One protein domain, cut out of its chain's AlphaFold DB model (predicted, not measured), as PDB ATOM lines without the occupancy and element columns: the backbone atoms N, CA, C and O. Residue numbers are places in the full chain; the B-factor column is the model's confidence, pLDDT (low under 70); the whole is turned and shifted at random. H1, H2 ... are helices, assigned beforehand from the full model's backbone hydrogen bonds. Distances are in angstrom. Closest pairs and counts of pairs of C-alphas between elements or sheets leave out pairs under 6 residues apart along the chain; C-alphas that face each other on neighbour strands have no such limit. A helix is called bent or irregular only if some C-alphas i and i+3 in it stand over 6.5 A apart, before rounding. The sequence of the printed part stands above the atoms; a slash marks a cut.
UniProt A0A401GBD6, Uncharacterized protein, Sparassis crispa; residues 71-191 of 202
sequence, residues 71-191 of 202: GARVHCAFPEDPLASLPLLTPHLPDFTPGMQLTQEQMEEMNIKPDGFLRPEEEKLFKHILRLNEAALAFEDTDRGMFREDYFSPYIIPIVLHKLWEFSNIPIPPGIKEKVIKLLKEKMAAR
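What this domain is: This is residues 71 to 191 of the 202 residues of an uncharacterized protein of Sparassis crispa (UniProt A0A401GBD6). There is little regular structure: long unnamed stretches sprawl in an open trace, with H1 and H2 near one end and H3 well away from them, while residues 159 to 171, which come before H3 in the chain, stick out at the other end. The printed part has 121 residues with three named helices, H1, H2 and H3 in chain order, and no named strand; the class is all helix, on only 35 residues. It is extended, with a radius of gyration of the C-alphas of 22.2 A, and spans 65 by 46 by 26 A.

Where its parts are: Residues 71 to 103, from C-alpha 71 at (-33.686, 34.786, -77.146), hold no named element. H1 is residues 104 to 109, 8.7 A; H2 is 120 to 132, 18.6 A. H3, residues 174 to 189, 23.5 A, ends at C-alpha 189 (-13.070, 39.158, -52.078); it is irregular, C-alphas 175 and 178 being 7.5 A apart.

How they stand to each other: H1 and H2 are close but not clearly touching; their closest C-alphas, Met 107 and Lys 127, are 7.9 A apart. They run opposite ways at a steep tilt of 65 degrees. H3 is apart from both. Every O i to N i+4 pair is within hydrogen-bond range in H1 and H2, 10 of 12 in H3.

The domain as a whole: The farthest C-alphas, His 92 and Lys 163, are 65.2 A apart. The H2 to H3 link is long, 41 residues. The printed part has no cut; no printed residue is under 70 in pLDDT.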
ATOM      1  N   GLY A  71     -34.536  35.779 -77.812       90.62
ATOM      2  CA  GLY A  71     -33.686  34.786 -77.146       90.62
ATOM      3  C   GLY A  71     -32.684  35.364 -76.136       90.62
ATOM      4  O   GLY A  71     -32.164  34.616 -75.316       90.62
ATOM      5  N   ALA A  72     -32.415  36.675 -76.165       91.12
ATOM      6  CA  ALA A  72     -31.573  37.354 -75.175       91.12
ATOM      7  C   ALA A  72     -32.389  37.999 -74.041       91.12
ATOM      8  O   ALA A  72     -31.839  38.705 -73.192       91.12
ATOM      9  N   ARG A  73     -33.713  37.815 -74.039       92.56
ATOM     10  CA  ARG A  73     -34.599  38.406 -73.042       92.56
ATOM     11  C   ARG A  73     -34.369  37.761 -71.681       92.56
ATOM     12  O   ARG A  73     -34.389  36.546 -71.534       92.56
ATOM     13  N   VAL A  74     -34.204  38.603 -70.666       93.00
ATOM     14  CA  VAL A  74     -34.121  38.143 -69.280       93.00
ATOM     15  C   VAL A  74     -35.515  37.775 -68.790       93.00
ATOM     16  O   VAL A  74     -36.435  38.596 -68.825       93.00
ATOM     17  N   HIS A  75     -35.654  36.554 -68.293       92.88
ATOM     18  CA  HIS A  75     -36.855  36.081 -67.626       92.88
ATOM     19  C   HIS A  75     -36.686  36.214 -66.116       92.88
ATOM     20  O   HIS A  75     -35.705  35.731 -65.558       92.88
ATOM     21  N   CYS A  76     -37.649  36.878 -65.476       92.94
ATOM     22  CA  CYS A  76     -37.754  36.961 -64.025       92.94
ATOM     23  C   CYS A  76     -38.834  35.982 -63.552       92.94
ATOM     24  O   CYS A  76     -39.972  36.054 -64.026       92.94
ATOM     25  N   ALA A  77     -38.482  35.078 -62.643       92.00
ATOM     26  CA  ALA A  77     -39.381  34.098 -62.050       92.00
ATOM     27  C   ALA A  77     -39.270  34.127 -60.521       92.00
ATOM     28  O   ALA A  77     -38.201  34.349 -59.962       92.00
ATOM     29  N   PHE A  78     -40.386  33.872 -59.841       91.38
ATOM     30  CA  PHE A  78     -40.426  33.710 -58.389       91.38
ATOM     31  C   PHE A  78     -40.781  32.249 -58.100       91.38
ATOM     32  O   PHE A  78     -41.964  31.908 -58.126       91.38
ATOM     33  N   PRO A  79     -39.784  31.364 -57.912       90.81
ATOM     34  CA  PRO A  79     -40.048  29.943 -57.683       90.81
ATOM     35  C   PRO A  79     -40.790  29.698 -56.362       90.81
ATOM     36  O   PRO A  79     -41.530  28.728 -56.235       90.81
ATOM     37  N   GLU A  80     -40.607  30.594 -55.392       90.00
ATOM     38  CA  GLU A  80     -41.177  30.542 -54.048       90.00
ATOM     39  C   GLU A  80     -41.747  31.920 -53.683       90.00
ATOM     40  O   GLU A  80     -41.321  32.942 -54.231       90.00
ATOM     41  N   ASP A  81     -42.701  31.961 -52.748       90.12
ATOM     42  CA  ASP A  81     -43.198  33.225 -52.200       90.12
ATOM     43  C   ASP A  81     -42.088  33.897 -51.366       90.12
ATOM     44  O   ASP A  81     -41.692  33.348 -50.331       90.12
ATOM     45  N   PRO A  82     -41.582  35.081 -51.768       84.50
ATOM     46  CA  PRO A  82     -40.497  35.758 -51.059       84.50
ATOM     47  C   PRO A  82     -40.881  36.194 -49.639       84.50
ATOM     48  O   PRO A  82     -40.001  36.484 -48.832       84.50
ATOM     49  N   LEU A  83     -42.178  36.261 -49.321       87.75
ATOM     50  CA  LEU A  83     -42.662  36.656 -47.999       87.75
ATOM     51  C   LEU A  83     -42.822  35.464 -47.050       87.75
ATOM     52  O   LEU A  83     -42.937  35.665 -45.840       87.75
ATOM     53  N   ALA A  84     -42.790  34.229 -47.561       88.50
ATOM     54  CA  ALA A  84     -42.997  33.030 -46.754       88.50
ATOM     55  C   ALA A  84     -41.880  32.795 -45.720       88.50
ATOM     56  O   ALA A  84     -42.119  32.159 -44.696       88.50
ATOM     57  N   SER A  85     -40.674  33.322 -45.958       85.12
ATOM     58  CA  SER A  85     -39.530  33.203 -45.045       85.12
ATOM     59  C   SER A  85     -39.439  34.325 -44.007       85.12
ATOM     60  O   SER A  85     -38.458  34.373 -43.262       85.12
ATOM     61  N   LEU A  86     -40.398  35.258 -43.966       87.25
ATOM     62  CA  LEU A  86     -40.329  36.382 -43.034       87.25
ATOM     63  C   LEU A  86     -40.460  35.904 -41.578       87.25
ATOM     64  O   LEU A  86     -41.378  35.146 -41.251       87.25
ATOM     65  N   PRO A  87     -39.577  36.364 -40.675       86.75
ATOM     66  CA  PRO A  87     -39.656  36.001 -39.270       86.75
ATOM     67  C   PRO A  87     -40.896  36.626 -38.623       86.75
ATOM     68  O   PRO A  87     -41.216  37.798 -38.832       86.75
ATOM     69  N   LEU A  88     -41.590  35.842 -37.797       86.31
ATOM     70  CA  LEU A  88     -42.735  36.328 -37.033       86.31
ATOM     71  C   LEU A  88     -42.278  37.271 -35.918       86.31
ATOM     72  O   LEU A  88     -41.328  36.986 -35.186       86.31
ATOM     73  N   LEU A  89     -43.002  38.375 -35.752       86.81
ATOM     74  CA  LEU A  89     -42.756  39.316 -34.666       86.81
ATOM     75  C   LEU A  89     -43.368  38.795 -33.367       86.81
ATOM     76  O   LEU A  89     -44.540  38.419 -33.314       86.81
ATOM     77  N   THR A  90     -42.569  38.794 -32.302       84.00
ATOM     78  CA  THR A  90     -43.040  38.414 -30.967       84.00
ATOM     79  C   THR A  90     -43.696  39.628 -30.297       84.00
ATOM     80  O   THR A  90     -43.120  40.714 -30.332       84.00
ATOM     81  N   PRO A  91     -44.869  39.485 -29.650       81.62
ATOM     82  CA  PRO A  91     -45.532  40.600 -28.965       81.62
ATOM     83  C   PRO A  91     -44.749  41.113 -27.747       81.62
ATOM     84  O   PRO A  91     -44.924  42.256 -27.334       81.62
ATOM     85  N   HIS A  92     -43.877  40.280 -27.171       82.81
ATOM     86  CA  HIS A  92     -42.935  40.670 -26.130       82.81
ATOM     87  C   HIS A  92     -41.569  40.985 -26.750       82.81
ATOM     88  O   HIS A  92     -40.841  40.078 -27.158       82.81
ATOM     89  N   LEU A  93     -41.228  42.270 -26.803       85.25
ATOM     90  CA  LEU A  93     -39.990  42.749 -27.409       85.25
ATOM     91  C   LEU A  93     -38.815  42.587 -26.434       85.25
ATOM     92  O   LEU A  93     -38.858  43.162 -25.344       85.25
ATOM     93  N   PRO A  94     -37.767  41.823 -26.792       83.00
ATOM     94  CA  PRO A  94     -36.537  41.804 -26.017       83.00
ATOM     95  C   PRO A  94     -35.799  43.140 -26.157       83.00
ATOM     96  O   PRO A  94     -35.968  43.864 -27.142       83.00
ATOM     97  N   ASP A  95     -34.948  43.456 -25.185       86.19
ATOM     98  CA  ASP A  95     -33.998  44.554 -25.345       86.19
ATOM     99  C   ASP A  95     -32.979  44.217 -26.447       86.19
ATOM    100  O   ASP A  95     -32.698  43.049 -26.730       86.19
ATOM    101  N   PHE A  96     -32.452  45.253 -27.102       87.62
ATOM    102  CA  PHE A  96     -31.523  45.083 -28.215       87.62
ATOM    103  C   PHE A  96     -30.238  44.390 -27.755       87.62
ATOM    104  O   PHE A  96     -29.592  44.822 -26.800       87.62
ATOM    105  N   THR A  97     -29.847  43.345 -28.480       88.62
ATOM    106  CA  THR A  97     -28.563  42.668 -28.318       88.62
ATOM    107  C   THR A  97     -27.777  42.753 -29.625       88.62
ATOM    108  O   THR A  97     -28.355  42.525 -30.694       88.62
ATOM    109  N   PRO A  98     -26.474  43.084 -29.569       90.00
ATOM    110  CA  PRO A  98     -25.651  43.175 -30.767       90.00
ATOM    111  C   PRO A  98     -25.603  41.823 -31.487       90.00
ATOM    112  O   PRO A  98     -25.546  40.760 -30.860       90.00
ATOM    113  N   GLY A  99     -25.701  41.883 -32.812       87.75
ATOM    114  CA  GLY A  99     -25.702  40.726 -33.694       87.75
ATOM    115  C   GLY A  99     -24.348  40.413 -34.306       87.75
ATOM    116  O   GLY A  99     -23.320  40.915 -33.856       87.75
ATOM    117  N   MET A 100     -24.355  39.540 -35.317       85.50
ATOM    118  CA  MET A 100     -23.130  39.217 -36.055       85.50
ATOM    119  C   MET A 100     -22.731  40.367 -36.977       85.50
ATOM    120  O   MET A 100     -21.549  40.681 -37.066       85.50
ATOM    121  N   GLN A 101     -23.714  40.984 -37.637       85.81
ATOM    122  CA  GLN A 101     -23.493  42.110 -38.547       85.81
ATOM    123  C   GLN A 101     -23.897  43.435 -37.914       85.81
ATOM    124  O   GLN A 101     -23.178  44.415 -38.055       85.81
ATOM    125  N   LEU A 102     -25.016  43.453 -37.184       90.56
ATOM    126  CA  LEU A 102     -25.572  44.663 -36.589       90.56
ATOM    127  C   LEU A 102     -24.981  44.923 -35.196       90.56
ATOM    128  O   LEU A 102     -25.446  44.361 -34.195       90.56
ATOM    129  N   THR A 103     -23.963  45.778 -35.119       92.00
ATOM    130  CA  THR A 103     -23.304  46.139 -33.854       92.00
ATOM    131  C   THR A 103     -24.040  47.264 -33.121       92.00
ATOM    132  O   THR A 103     -24.911  47.944 -33.667       92.00
ATOM    133  N   GLN A 104     -23.700  47.465 -31.845       91.12
ATOM    134  CA  GLN A 104     -24.274  48.559 -31.062       91.12
ATOM    135  C   GLN A 104     -23.876  49.935 -31.618       91.12
ATOM    136  O   GLN A 104     -24.727  50.814 -31.702       91.12
ATOM    137  N   GLU A 105     -22.627  50.098 -32.060       91.50
ATOM    138  CA  GLU A 105     -22.122  51.355 -32.629       91.50
ATOM    139  C   GLU A 105     -22.895  51.756 -33.895       91.50
ATOM    140  O   GLU A 105     -23.347  52.891 -34.011       91.50
ATOM    141  N   GLN A 106     -23.147  50.803 -34.799       90.81
ATOM    142  CA  GLN A 106     -23.952  51.035 -36.005       90.81
ATOM    143  C   GLN A 106     -25.403  51.398 -35.671       90.81
ATOM    144  O   GLN A 106     -26.019  52.229 -36.336       90.81
ATOM    145  N   MET A 107     -25.969  50.777 -34.632       90.06
ATOM    146  CA  MET A 107     -27.324  51.084 -34.179       90.06
ATOM    147  C   MET A 107     -27.435  52.504 -33.609       90.06
ATOM    148  O   MET A 107     -28.453  53.170 -33.798       90.06
ATOM    149  N   GLU A 108     -26.395  52.970 -32.920       89.31
ATOM    150  CA  GLU A 108     -26.303  54.338 -32.410       89.31
ATOM    151  C   GLU A 108     -26.096  55.346 -33.551       89.31
ATOM    152  O   GLU A 108     -26.765  56.381 -33.576       89.31
ATOM    153  N   GLU A 109     -25.263  55.014 -34.542       90.62
ATOM    154  CA  GLU A 109     -25.036  55.833 -35.741       90.62
ATOM    155  C   GLU A 109     -26.311  56.011 -36.582       90.62
ATOM    156  O   GLU A 109     -26.584  57.108 -37.069       90.62
ATOM    157  N   MET A 110     -27.144  54.967 -36.692       85.50
ATOM    158  CA  MET A 110     -28.422  55.032 -37.411       85.50
ATOM    159  C   MET A 110     -29.435  56.013 -36.801       85.50
ATOM    160  O   MET A 110     -30.402  56.360 -37.478       85.50
ATOM    161  N   ASN A 111     -29.233  56.464 -35.555       84.56
ATOM    162  CA  ASN A 111     -30.019  57.497 -34.872       84.56
ATOM    163  C   ASN A 111     -31.537  57.411 -35.141       84.56
ATOM    164  O   ASN A 111     -32.139  58.319 -35.709       84.56
ATOM    165  N   ILE A 112     -32.170  56.307 -34.729       82.75
ATOM    166  CA  ILE A 112     -33.583  55.985 -35.031       82.75
ATOM    167  C   ILE A 112     -34.577  57.032 -34.484       82.75
ATOM    168  O   ILE A 112     -35.703  57.143 -34.971       82.75
ATOM    169  N   LYS A 113     -34.183  57.829 -33.486       84.31
ATOM    170  CA  LYS A 113     -35.049  58.814 -32.827       84.31
ATOM    171  C   LYS A 113     -34.395  60.205 -32.782       84.31
ATOM    172  O   LYS A 113     -34.090  60.688 -31.692       84.31
ATOM    173  N   PRO A 114     -34.232  60.886 -33.931       81.44
ATOM    174  CA  PRO A 114     -33.659  62.229 -33.941       81.44
ATOM    175  C   PRO A 114     -34.648  63.259 -33.369       81.44
ATOM    176  O   PRO A 114     -34.282  64.070 -32.524       81.44
ATOM    177  N   ASP A 115     -35.925  63.167 -33.759       83.38
ATOM    178  CA  ASP A 115     -36.955  64.180 -33.467       83.38
ATOM    179  C   ASP A 115     -37.876  63.810 -32.295       83.38
ATOM    180  O   ASP A 115     -38.878  64.473 -32.029       83.38
ATOM    181  N   GLY A 116     -37.598  62.701 -31.604       83.94
ATOM    182  CA  GLY A 116     -38.428  62.246 -30.488       83.94
ATOM    183  C   GLY A 116     -39.799  61.669 -30.877       83.94
ATOM    184  O   GLY A 116     -40.560  61.316 -29.981       83.94
ATOM    185  N   PHE A 117     -40.102  61.550 -32.177       88.88
ATOM    186  CA  PHE A 117     -41.408  61.120 -32.698       88.88
ATOM    187  C   PHE A 117     -41.807  59.700 -32.268       88.88
ATOM    188  O   PHE A 117     -42.958  59.469 -31.903       88.88
ATOM    189  N   LEU A 118     -40.856  58.761 -32.280       89.06
ATOM    190  CA  LEU A 118     -41.112  57.361 -31.940       89.06
ATOM    191  C   LEU A 118     -41.236  57.158 -30.424       89.06
ATOM    192  O   LEU A 118     -40.410  57.635 -29.628       89.06
ATOM    193  N   ARG A 119     -42.247  56.388 -30.017       91.12
ATOM    194  CA  ARG A 119     -42.399  55.913 -28.634       91.12
ATOM    195  C   ARG A 119     -41.262  54.951 -28.274       91.12
ATOM    196  O   ARG A 119     -40.713  54.304 -29.164       91.12
ATOM    197  N   PRO A 120     -40.896  54.820 -26.986       88.44
ATOM    198  CA  PRO A 120     -39.838  53.892 -26.591       88.44
ATOM    199  C   PRO A 120     -40.156  52.439 -26.984       88.44
ATOM    200  O   PRO A 120     -39.246  51.695 -27.339       88.44
ATOM    201  N   GLU A 121     -41.429  52.031 -26.994       89.31
ATOM    202  CA  GLU A 121     -41.842  50.704 -27.467       89.31
ATOM    203  C   GLU A 121     -41.678  50.540 -28.986       89.31
ATOM    204  O   GLU A 121     -41.265  49.479 -29.450       89.31
ATOM    205  N   GLU A 122     -41.959  51.586 -29.766       90.12
ATOM    206  CA  GLU A 122     -41.792  51.577 -31.225       90.12
ATOM    207  C   GLU A 122     -40.310  51.540 -31.606       90.12
ATOM    208  O   GLU A 122     -39.915  50.797 -32.500       90.12
ATOM    209  N   GLU A 123     -39.466  52.278 -30.885       89.62
ATOM    210  CA  GLU A 123     -38.016  52.230 -31.064       89.62
ATOM    211  C   GLU A 123     -37.469  50.817 -30.804       89.62
ATOM    212  O   GLU A 123     -36.675  50.298 -31.592       89.62
ATOM    213  N   LYS A 124     -37.936  50.155 -29.735       90.12
ATOM    214  CA  LYS A 124     -37.584  48.753 -29.457       90.12
ATOM    215  C   LYS A 124     -38.052  47.816 -30.570       90.12
ATOM    216  O   LYS A 124     -37.299  46.926 -30.960       90.12
ATOM    217  N   LEU A 125     -39.254  48.030 -31.112       91.31
ATOM    218  CA  LEU A 125     -39.781  47.241 -32.225       91.31
ATOM    219  C   LEU A 125     -38.899  47.374 -33.472       91.31
ATOM    220  O   LEU A 125     -38.536  46.362 -34.068       91.31
ATOM    221  N   PHE A 126     -38.502  48.594 -33.835       90.75
ATOM    222  CA  PHE A 126     -37.606  48.832 -34.969       90.75
ATOM    223  C   PHE A 126     -36.258  48.134 -34.793       90.75
ATOM    224  O   PHE A 126     -35.820  47.413 -35.690       90.75
ATOM    225  N   LYS A 127     -35.630  48.276 -33.618       90.94
ATOM    226  CA  LYS A 127     -34.368  47.585 -33.303       90.94
ATOM    227  C   LYS A 127     -34.513  46.066 -33.417       90.94
ATOM    228  O   LYS A 127     -33.615  45.403 -33.929       90.94
ATOM    229  N   HIS A 128     -35.650  45.517 -32.987       91.25
ATOM    230  CA  HIS A 128     -35.934  44.088 -33.098       91.25
ATOM    231  C   HIS A 128     -36.110  43.632 -34.556       91.25
ATOM    232  O   HIS A 128     -35.530  42.621 -34.947       91.25
ATOM    233  N   ILE A 129     -36.837  44.393 -35.381       91.69
ATOM    234  CA  ILE A 129     -37.020  44.096 -36.812       91.69
ATOM    235  C   ILE A 129     -35.674  44.098 -37.545       91.69
ATOM    236  O   ILE A 129     -35.391  43.166 -38.301       91.69
ATOM    237  N   LEU A 130     -34.835  45.108 -37.298       91.50
ATOM    238  CA  LEU A 130     -33.495  45.189 -37.884       91.50
ATOM    239  C   LEU A 130     -32.624  44.015 -37.438       91.50
ATOM    240  O   LEU A 130     -31.914  43.433 -38.250       91.50
ATOM    241  N   ARG A 131     -32.722  43.614 -36.165       91.25
ATOM    242  CA  ARG A 131     -31.974  42.469 -35.639       91.25
ATOM    243  C   ARG A 131     -32.383  41.148 -36.287       91.25
ATOM    244  O   ARG A 131     -31.507  40.326 -36.549       91.25
ATOM    245  N   LEU A 132     -33.680  40.937 -36.521       91.00
ATOM    246  CA  LEU A 132     -34.201  39.737 -37.185       91.00
ATOM    247  C   LEU A 132     -33.780  39.657 -38.654       91.00
ATOM    248  O   LEU A 132     -33.560  38.567 -39.169       91.00
ATOM    249  N   ASN A 133     -33.652  40.810 -39.309       90.88
ATOM    250  CA  ASN A 133     -33.282  40.921 -40.715       90.88
ATOM    251  C   ASN A 133     -31.839  41.417 -40.885       90.88
ATOM    252  O   ASN A 133     -31.543  42.079 -41.876       90.88
ATOM    253  N   GLU A 134     -30.939  41.114 -39.936       91.38
ATOM    254  CA  GLU A 134     -29.571  41.656 -39.962       91.38
ATOM    255  C   GLU A 134     -28.841  41.304 -41.264       91.38
ATOM    256  O   GLU A 134     -28.170  42.160 -41.822       91.38
ATOM    257  N   ALA A 135     -29.094  40.106 -41.806       88.56
ATOM    258  CA  ALA A 135     -28.520  39.609 -43.059       88.56
ATOM    259  C   ALA A 135     -28.899  40.424 -44.308       88.56
ATOM    260  O   ALA A 135     -28.288  40.255 -45.361       88.56
ATOM    261  N   ALA A 136     -29.932  41.269 -44.227       88.38
ATOM    262  CA  ALA A 136     -30.333  42.154 -45.319       88.38
ATOM    263  C   ALA A 136     -29.607  43.510 -45.281       88.38
ATOM    264  O   ALA A 136     -29.700  44.279 -46.240       88.38
ATOM    265  N   LEU A 137     -28.920  43.827 -44.181       89.81
ATOM    266  CA  LEU A 137     -28.174  45.066 -44.017       89.81
ATOM    267  C   LEU A 137     -26.737  44.853 -44.494       89.81
ATOM    268  O   LEU A 137     -26.082  43.893 -44.104       89.81
ATOM    269  N   ALA A 138     -26.243  45.769 -45.323       90.00
ATOM    270  CA  ALA A 138     -24.866  45.746 -45.794       90.00
ATOM    271  C   ALA A 138     -24.105  46.943 -45.222       90.00
ATOM    272  O   ALA A 138     -24.408  48.086 -45.571       90.00
ATOM    273  N   PHE A 139     -23.129  46.672 -44.353       88.31
ATOM    274  CA  PHE A 139     -22.238  47.693 -43.798       88.31
ATOM    275  C   PHE A 139     -20.889  47.693 -44.519       88.31
ATOM    276  O   PHE A 139     -20.338  48.758 -44.798       88.31
ATOM    277  N   GLU A 140     -20.393  46.512 -44.889       86.56
ATOM    278  CA  GLU A 140     -19.195  46.344 -45.709       86.56
ATOM    279  C   GLU A 140     -19.530  45.804 -47.110       86.56
ATOM    280  O   GLU A 140     -20.575  45.198 -47.348       86.56
ATOM    281  N   ASP A 141     -18.605  45.976 -48.062       83.88
ATOM    282  CA  ASP A 141     -18.745  45.439 -49.427       83.88
ATOM    283  C   ASP A 141     -18.894  43.902 -49.443       83.88
ATOM    284  O   ASP A 141     -19.445  43.348 -50.394       83.88
ATOM    285  N   THR A 142     -18.415  43.212 -48.403       84.56
ATOM    286  CA  THR A 142     -18.540  41.757 -48.219       84.56
ATOM    287  C   THR A 142     -19.919  41.315 -47.747       84.56
ATOM    288  O   THR A 142     -20.295  40.175 -48.005       84.56
ATOM    289  N   ASP A 143     -20.678  42.196 -47.091       86.44
ATOM    290  CA  ASP A 143     -22.054  41.913 -46.661       86.44
ATOM    291  C   ASP A 143     -23.046  42.012 -47.825       86.44
ATOM    292  O   ASP A 143     -24.212  41.633 -47.711       86.44
ATOM    293  N   ARG A 144     -22.594  42.535 -48.969       85.19
ATOM    294  CA  ARG A 144     -23.420  42.669 -50.158       85.19
ATOM    295  C   ARG A 144     -23.887  41.293 -50.640       85.19
ATOM    296  O   ARG A 144     -23.108  40.492 -51.150       85.19
ATOM    297  N   GLY A 145     -25.195  41.069 -50.568       85.44
ATOM    298  CA  GLY A 145     -25.833  39.899 -51.161       85.44
ATOM    299  C   GLY A 145     -25.789  39.901 -52.694       85.44
ATOM    300  O   GLY A 145     -25.736  40.948 -53.347       85.44
ATOM    301  N   MET A 146     -25.864  38.703 -53.273       85.62
ATOM    302  CA  MET A 146     -26.154  38.494 -54.691       85.62
ATOM    303  C   MET A 146     -27.599  38.027 -54.849       85.62
ATOM    304  O   MET A 146     -28.159  37.397 -53.949       85.62
ATOM    305  N   PHE A 147     -28.212  38.330 -55.993       86.56
ATOM    306  CA  PHE A 147     -29.507  37.741 -56.317       86.56
ATOM    307  C   PHE A 147     -29.368  36.225 -56.474       86.56
ATOM    308  O   PHE A 147     -28.344  35.735 -56.948       86.56
ATOM    309  N   ARG A 148     -30.412  35.488 -56.086       88.88
ATOM    310  CA  ARG A 148     -30.506  34.052 -56.363       88.88
ATOM    311  C   ARG A 148     -30.511  33.834 -57.877       88.88
ATOM    312  O   ARG A 148     -31.256  34.508 -58.586       88.88
ATOM    313  N   GLU A 149     -29.728  32.868 -58.348       90.38
ATOM    314  CA  GLU A 149     -29.651  32.508 -59.773       90.38
ATOM    315  C   GLU A 149     -31.003  32.009 -60.312       90.38
ATOM    316  O   GLU A 149     -31.343  32.270 -61.459       90.38
ATOM    317  N   ASP A 150     -31.831  31.395 -59.462       93.06
ATOM    318  CA  ASP A 150     -33.158  30.887 -59.841       93.06
ATOM    319  C   ASP A 150     -34.159  31.993 -60.225       93.06
ATOM    320  O   ASP A 150     -35.187  31.710 -60.842       93.06
ATOM    321  N   TYR A 151     -33.910  33.243 -59.812       92.88
ATOM    322  CA  TYR A 151     -34.852  34.346 -60.025       92.88
ATOM    323  C   TYR A 151     -34.734  34.941 -61.421       92.88
ATOM    324  O   TYR A 151     -35.728  35.409 -61.974       92.88
ATOM    325  N   PHE A 152     -33.528  34.957 -61.984       92.94
ATOM    326  CA  PHE A 152     -33.245  35.620 -63.247       92.94
ATOM    327  C   PHE A 152     -32.483  34.679 -64.164       92.94
ATOM    328  O   PHE A 152     -31.429  34.165 -63.798       92.94
ATOM    329  N   SER A 153     -32.964  34.513 -65.395       93.50
ATOM    330  CA  SER A 153     -32.159  33.847 -66.417       93.50
ATOM    331  C   SER A 153     -30.846  34.615 -66.645       93.50
ATOM    332  O   SER A 153     -30.846  35.850 -66.556       93.50
ATOM    333  N   PRO A 154     -29.740  33.931 -66.995       92.31
ATOM    334  CA  PRO A 154     -28.480  34.595 -67.311       92.31
ATOM    335  C   PRO A 154     -28.667  35.717 -68.335       92.31
ATOM    336  O   PRO A 154     -29.382  35.559 -69.327       92.31
ATOM    337  N   TYR A 155     -28.028  36.861 -68.091       92.69
ATOM    338  CA  TYR A 155     -28.097  37.993 -69.008       92.69
ATOM    339  C   TYR A 155     -27.247  37.709 -70.248       92.69
ATOM    340  O   TYR A 155     -26.034  37.529 -70.150       92.69
ATOM    341  N   ILE A 156     -27.873  37.720 -71.422       93.62
ATOM    342  CA  ILE A 156     -27.183  37.557 -72.703       93.62
ATOM    343  C   ILE A 156     -27.041  38.942 -73.331       93.62
ATOM    344  O   ILE A 156     -28.030  39.628 -73.574       93.62
ATOM    345  N   ILE A 157     -25.807  39.369 -73.602       92.06
ATOM    346  CA  ILE A 157     -25.547  40.612 -74.335       92.06
ATOM    347  C   ILE A 157     -25.681  40.296 -75.830       92.06
ATOM    348  O   ILE A 157     -24.834  39.569 -76.355       92.06
ATOM    349  N   PRO A 158     -26.706  40.807 -76.541       91.38
ATOM    350  CA  PRO A 158     -26.808  40.589 -77.974       91.38
ATOM    351  C   PRO A 158     -25.669  41.326 -78.679       91.38
ATOM    352  O   PRO A 158     -25.496  42.535 -78.516       91.38
ATOM    353  N   ILE A 159     -24.883  40.585 -79.454       86.44
ATOM    354  CA  ILE A 159     -23.756  41.133 -80.204       86.44
ATOM    355  C   ILE A 159     -24.131  41.304 -81.673       86.44
ATOM    356  O   ILE A 159     -24.769  40.447 -82.279       86.44
ATOM    357  N   VAL A 160     -23.701  42.419 -82.256       85.94
ATOM    358  CA  VAL A 160     -23.609  42.578 -83.712       85.94
ATOM    359  C   VAL A 160     -22.223  42.097 -84.130       85.94
ATOM    360  O   VAL A 160     -21.286  42.202 -83.339       85.94
ATOM    361  N   LEU A 161     -22.064  41.574 -85.345       88.50
ATOM    362  CA  LEU A 161     -20.745  41.195 -85.848       88.50
ATOM    363  C   LEU A 161     -19.801  42.409 -85.805       88.50
ATOM    364  O   LEU A 161     -20.053  43.430 -86.444       88.50
ATOM    365  N   HIS A 162     -18.728  42.309 -85.024       86.25
ATOM    366  CA  HIS A 162     -17.750  43.377 -84.859       86.25
ATOM    367  C   HIS A 162     -16.357  42.805 -84.621       86.25
ATOM    368  O   HIS A 162     -16.189  41.659 -84.202       86.25
ATOM    369  N   LYS A 163     -15.343  43.631 -84.880       89.00
ATOM    370  CA  LYS A 163     -13.971  43.322 -84.492       89.00
ATOM    371  C   LYS A 163     -13.839  43.471 -82.980       89.00
ATOM    372  O   LYS A 163     -14.284  44.472 -82.422       89.00
ATOM    373  N   LEU A 164     -13.212  42.487 -82.346       90.12
ATOM    374  CA  LEU A 164     -12.986  42.468 -80.906       90.12
ATOM    375  C   LEU A 164     -12.231  43.728 -80.465       90.12
ATOM    376  O   LEU A 164     -11.298  44.183 -81.131       90.12
ATOM    377  N   TRP A 165     -12.686  44.313 -79.360       85.50
ATOM    378  CA  TRP A 165     -12.157  45.567 -78.839       85.50
ATOM    379  C   TRP A 165     -10.935  45.285 -77.962       85.50
ATOM    380  O   TRP A 165     -11.079  44.829 -76.828       85.50
ATOM    381  N   GLU A 166      -9.742  45.573 -78.483       89.44
ATOM    382  CA  GLU A 166      -8.480  45.458 -77.750       89.44
ATOM    383  C   GLU A 166      -7.789  46.824 -77.663       89.44
ATOM    384  O   GLU A 166      -7.384  47.410 -78.667       89.44
ATOM    385  N   PHE A 167      -7.665  47.344 -76.444       86.62
ATOM    386  CA  PHE A 167      -6.925  48.559 -76.128       86.62
ATOM    387  C   PHE A 167      -5.882  48.276 -75.048       86.62
ATOM    388  O   PHE A 167      -6.077  47.471 -74.136       86.62
ATOM    389  N   SER A 168      -4.753  48.973 -75.154       85.31
ATOM    390  CA  SER A 168      -3.718  48.967 -74.124       85.31
ATOM    391  C   SER A 168      -4.230  49.645 -72.856       85.31
ATOM    392  O   SER A 168      -4.759  50.755 -72.922       85.31
ATOM    393  N   ASN A 169      -4.015  49.011 -71.701       87.12
ATOM    394  CA  ASN A 169      -4.454  49.572 -70.426       87.12
ATOM    395  C   ASN A 169      -3.763  50.912 -70.145       87.12
ATOM    396  O   ASN A 169      -2.549  51.058 -70.317       87.12
ATOM    397  N   ILE A 170      -4.538  51.869 -69.641       89.38
ATOM    398  CA  ILE A 170      -4.027  53.171 -69.210       89.38
ATOM    399  C   ILE A 170      -3.102  52.962 -67.994       89.38
ATOM    400  O   ILE A 170      -3.507  52.305 -67.029       89.38
ATOM    401  N   PRO A 171      -1.869  53.504 -68.000       91.06
ATOM    402  CA  PRO A 171      -0.949  53.334 -66.884       91.06
ATOM    403  C   PRO A 171      -1.498  54.011 -65.624       91.06
ATOM    404  O   PRO A 171      -1.871  55.183 -65.635       91.06
ATOM    405  N   ILE A 172      -1.517  53.270 -64.516       93.44
ATOM    406  CA  ILE A 172      -1.990  53.785 -63.229       93.44
ATOM    407  C   ILE A 172      -0.897  54.679 -62.618       93.44
ATOM    408  O   ILE A 172       0.226  54.201 -62.418       93.44
ATOM    409  N   PRO A 173      -1.202  55.941 -62.265       96.06
ATOM    410  CA  PRO A 173      -0.253  56.820 -61.596       96.06
ATOM    411  C   PRO A 173       0.272  56.212 -60.284       96.06
ATOM    412  O   PRO A 173      -0.507  55.650 -59.506       96.06
ATOM    413  N   PRO A 174       1.571  56.366 -59.971       94.69
ATOM    414  CA  PRO A 174       2.187  55.695 -58.827       94.69
ATOM    415  C   PRO A 174       1.546  56.081 -57.486       94.69
ATOM    416  O   PRO A 174       1.372  55.216 -56.634       94.69
ATOM    417  N   GLY A 175       1.105  57.334 -57.322       96.56
ATOM    418  CA  GLY A 175       0.499  57.820 -56.074       96.56
ATOM    419  C   GLY A 175      -0.865  57.211 -55.722       96.56
ATOM    420  O   GLY A 175      -1.278  57.278 -54.567       96.56
ATOM    421  N   ILE A 176      -1.572  56.607 -56.686       96.69
ATOM    422  CA  ILE A 176      -2.872  55.949 -56.441       96.69
ATOM    423  C   ILE A 176      -2.810  54.426 -56.579       96.69
ATOM    424  O   ILE A 176      -3.786  53.746 -56.267       96.69
ATOM    425  N   LYS A 177      -1.671  53.880 -57.017       95.06
ATOM    426  CA  LYS A 177      -1.513  52.460 -57.345       95.06
ATOM    427  C   LYS A 177      -1.915  51.543 -56.190       95.06
ATOM    428  O   LYS A 177      -2.673  50.601 -56.397       95.06
ATOM    429  N   GLU A 178      -1.457  51.833 -54.975       97.31
ATOM    430  CA  GLU A 178      -1.766  51.015 -53.792       97.31
ATOM    431  C   GLU A 178      -3.258  51.022 -53.451       97.31
ATOM    432  O   GLU A 178      -3.825  49.975 -53.142       97.31
ATOM    433  N   LYS A 179      -3.915  52.180 -53.585       96.31
ATOM    434  CA  LYS A 179      -5.360  52.317 -53.355       96.31
ATOM    435  C   LYS A 179      -6.162  51.504 -54.368       96.31
ATOM    436  O   LYS A 179      -7.092  50.806 -53.983       96.31
ATOM    437  N   VAL A 180      -5.768  51.547 -55.644       95.62
ATOM    438  CA  VAL A 180      -6.414  50.753 -56.701       95.62
ATOM    439  C   VAL A 180      -6.221  49.257 -56.451       95.62
ATOM    440  O   VAL A 180      -7.179  48.501 -56.550       95.62
ATOM    441  N   ILE A 181      -5.017  48.824 -56.065       95.25
ATOM    442  CA  ILE A 181      -4.758  47.413 -55.737       95.25
ATOM    443  C   ILE A 181      -5.611  46.960 -54.547       95.25
ATOM    444  O   ILE A 181      -6.170  45.866 -54.592       95.25
ATOM    445  N   LYS A 182      -5.723  47.782 -53.495       95.75
ATOM    446  CA  LYS A 182      -6.578  47.496 -52.333       95.75
ATOM    447  C   LYS A 182      -8.035  47.318 -52.763       95.75
ATOM    448  O   LYS A 182      -8.622  46.281 -52.474       95.75
ATOM    449  N   LEU A 183      -8.556  48.261 -53.547       93.69
ATOM    450  CA  LEU A 183      -9.925  48.225 -54.058       93.69
ATOM    451  C   LEU A 183     -10.186  47.000 -54.947       93.69
ATOM    452  O   LEU A 183     -11.207  46.337 -54.797       93.69
ATOM    453  N   LEU A 184      -9.262  46.648 -55.845       93.75
ATOM    454  CA  LEU A 184      -9.403  45.453 -56.685       93.75
ATOM    455  C   LEU A 184      -9.455  44.171 -55.845       93.75
ATOM    456  O   LEU A 184     -10.286  43.306 -56.113       93.75
ATOM    457  N   LYS A 185      -8.618  44.062 -54.806       93.56
ATOM    458  CA  LYS A 185      -8.643  42.917 -53.883       93.56
ATOM    459  C   LYS A 185      -9.957  42.830 -53.109       93.56
ATOM    460  O   LYS A 185     -10.489  41.734 -52.977       93.56
ATOM    461  N   GLU A 186     -10.490  43.958 -52.645       92.31
ATOM    462  CA  GLU A 186     -11.795  44.022 -51.970       92.31
ATOM    463  C   GLU A 186     -12.924  43.559 -52.903       92.31
ATOM    464  O   GLU A 186     -13.730  42.714 -52.523       92.31
ATOM    465  N   LYS A 187     -12.932  44.007 -54.166       92.12
ATOM    466  CA  LYS A 187     -13.931  43.571 -55.158       92.12
ATOM    467  C   LYS A 187     -13.814  42.092 -55.536       92.12
ATOM    468  O   LYS A 187     -14.836  41.451 -55.769       92.12
ATOM    469  N   MET A 188     -12.598  41.542 -55.575       92.38
ATOM    470  CA  MET A 188     -12.388  40.099 -55.753       92.38
ATOM    471  C   MET A 188     -12.862  39.303 -54.530       92.38
ATOM    472  O   MET A 188     -13.502  38.268 -54.689       92.38
ATOM    473  N   ALA A 189     -12.593  39.788 -53.311       90.69
ATOM    474  CA  ALA A 189     -13.070  39.158 -52.078       90.69
ATOM    475  C   ALA A 189     -14.607  39.149 -52.001       90.69
ATOM    476  O   ALA A 189     -15.194  38.137 -51.628       90.69
ATOM    477  N   ALA A 190     -15.249  40.230 -52.454       88.56
ATOM    478  CA  ALA A 190     -16.700  40.339 -52.597       88.56
ATOM    479  C   ALA A 190     -17.278  39.552 -53.798       88.56
ATOM    480  O   ALA A 190     -18.470  39.655 -54.068       88.56
ATOM    481  N   ARG A 191     -16.452  38.797 -54.548       88.62
ATOM    482  CA  ARG A 191     -16.834  38.025 -55.752       88.62
ATOM    483  C   ARG A 191     -17.502  38.838 -56.866       88.62
ATOM    484  O   ARG A 191     -18.175  38.287 -57.726       88.62
TER     485      ARG A 191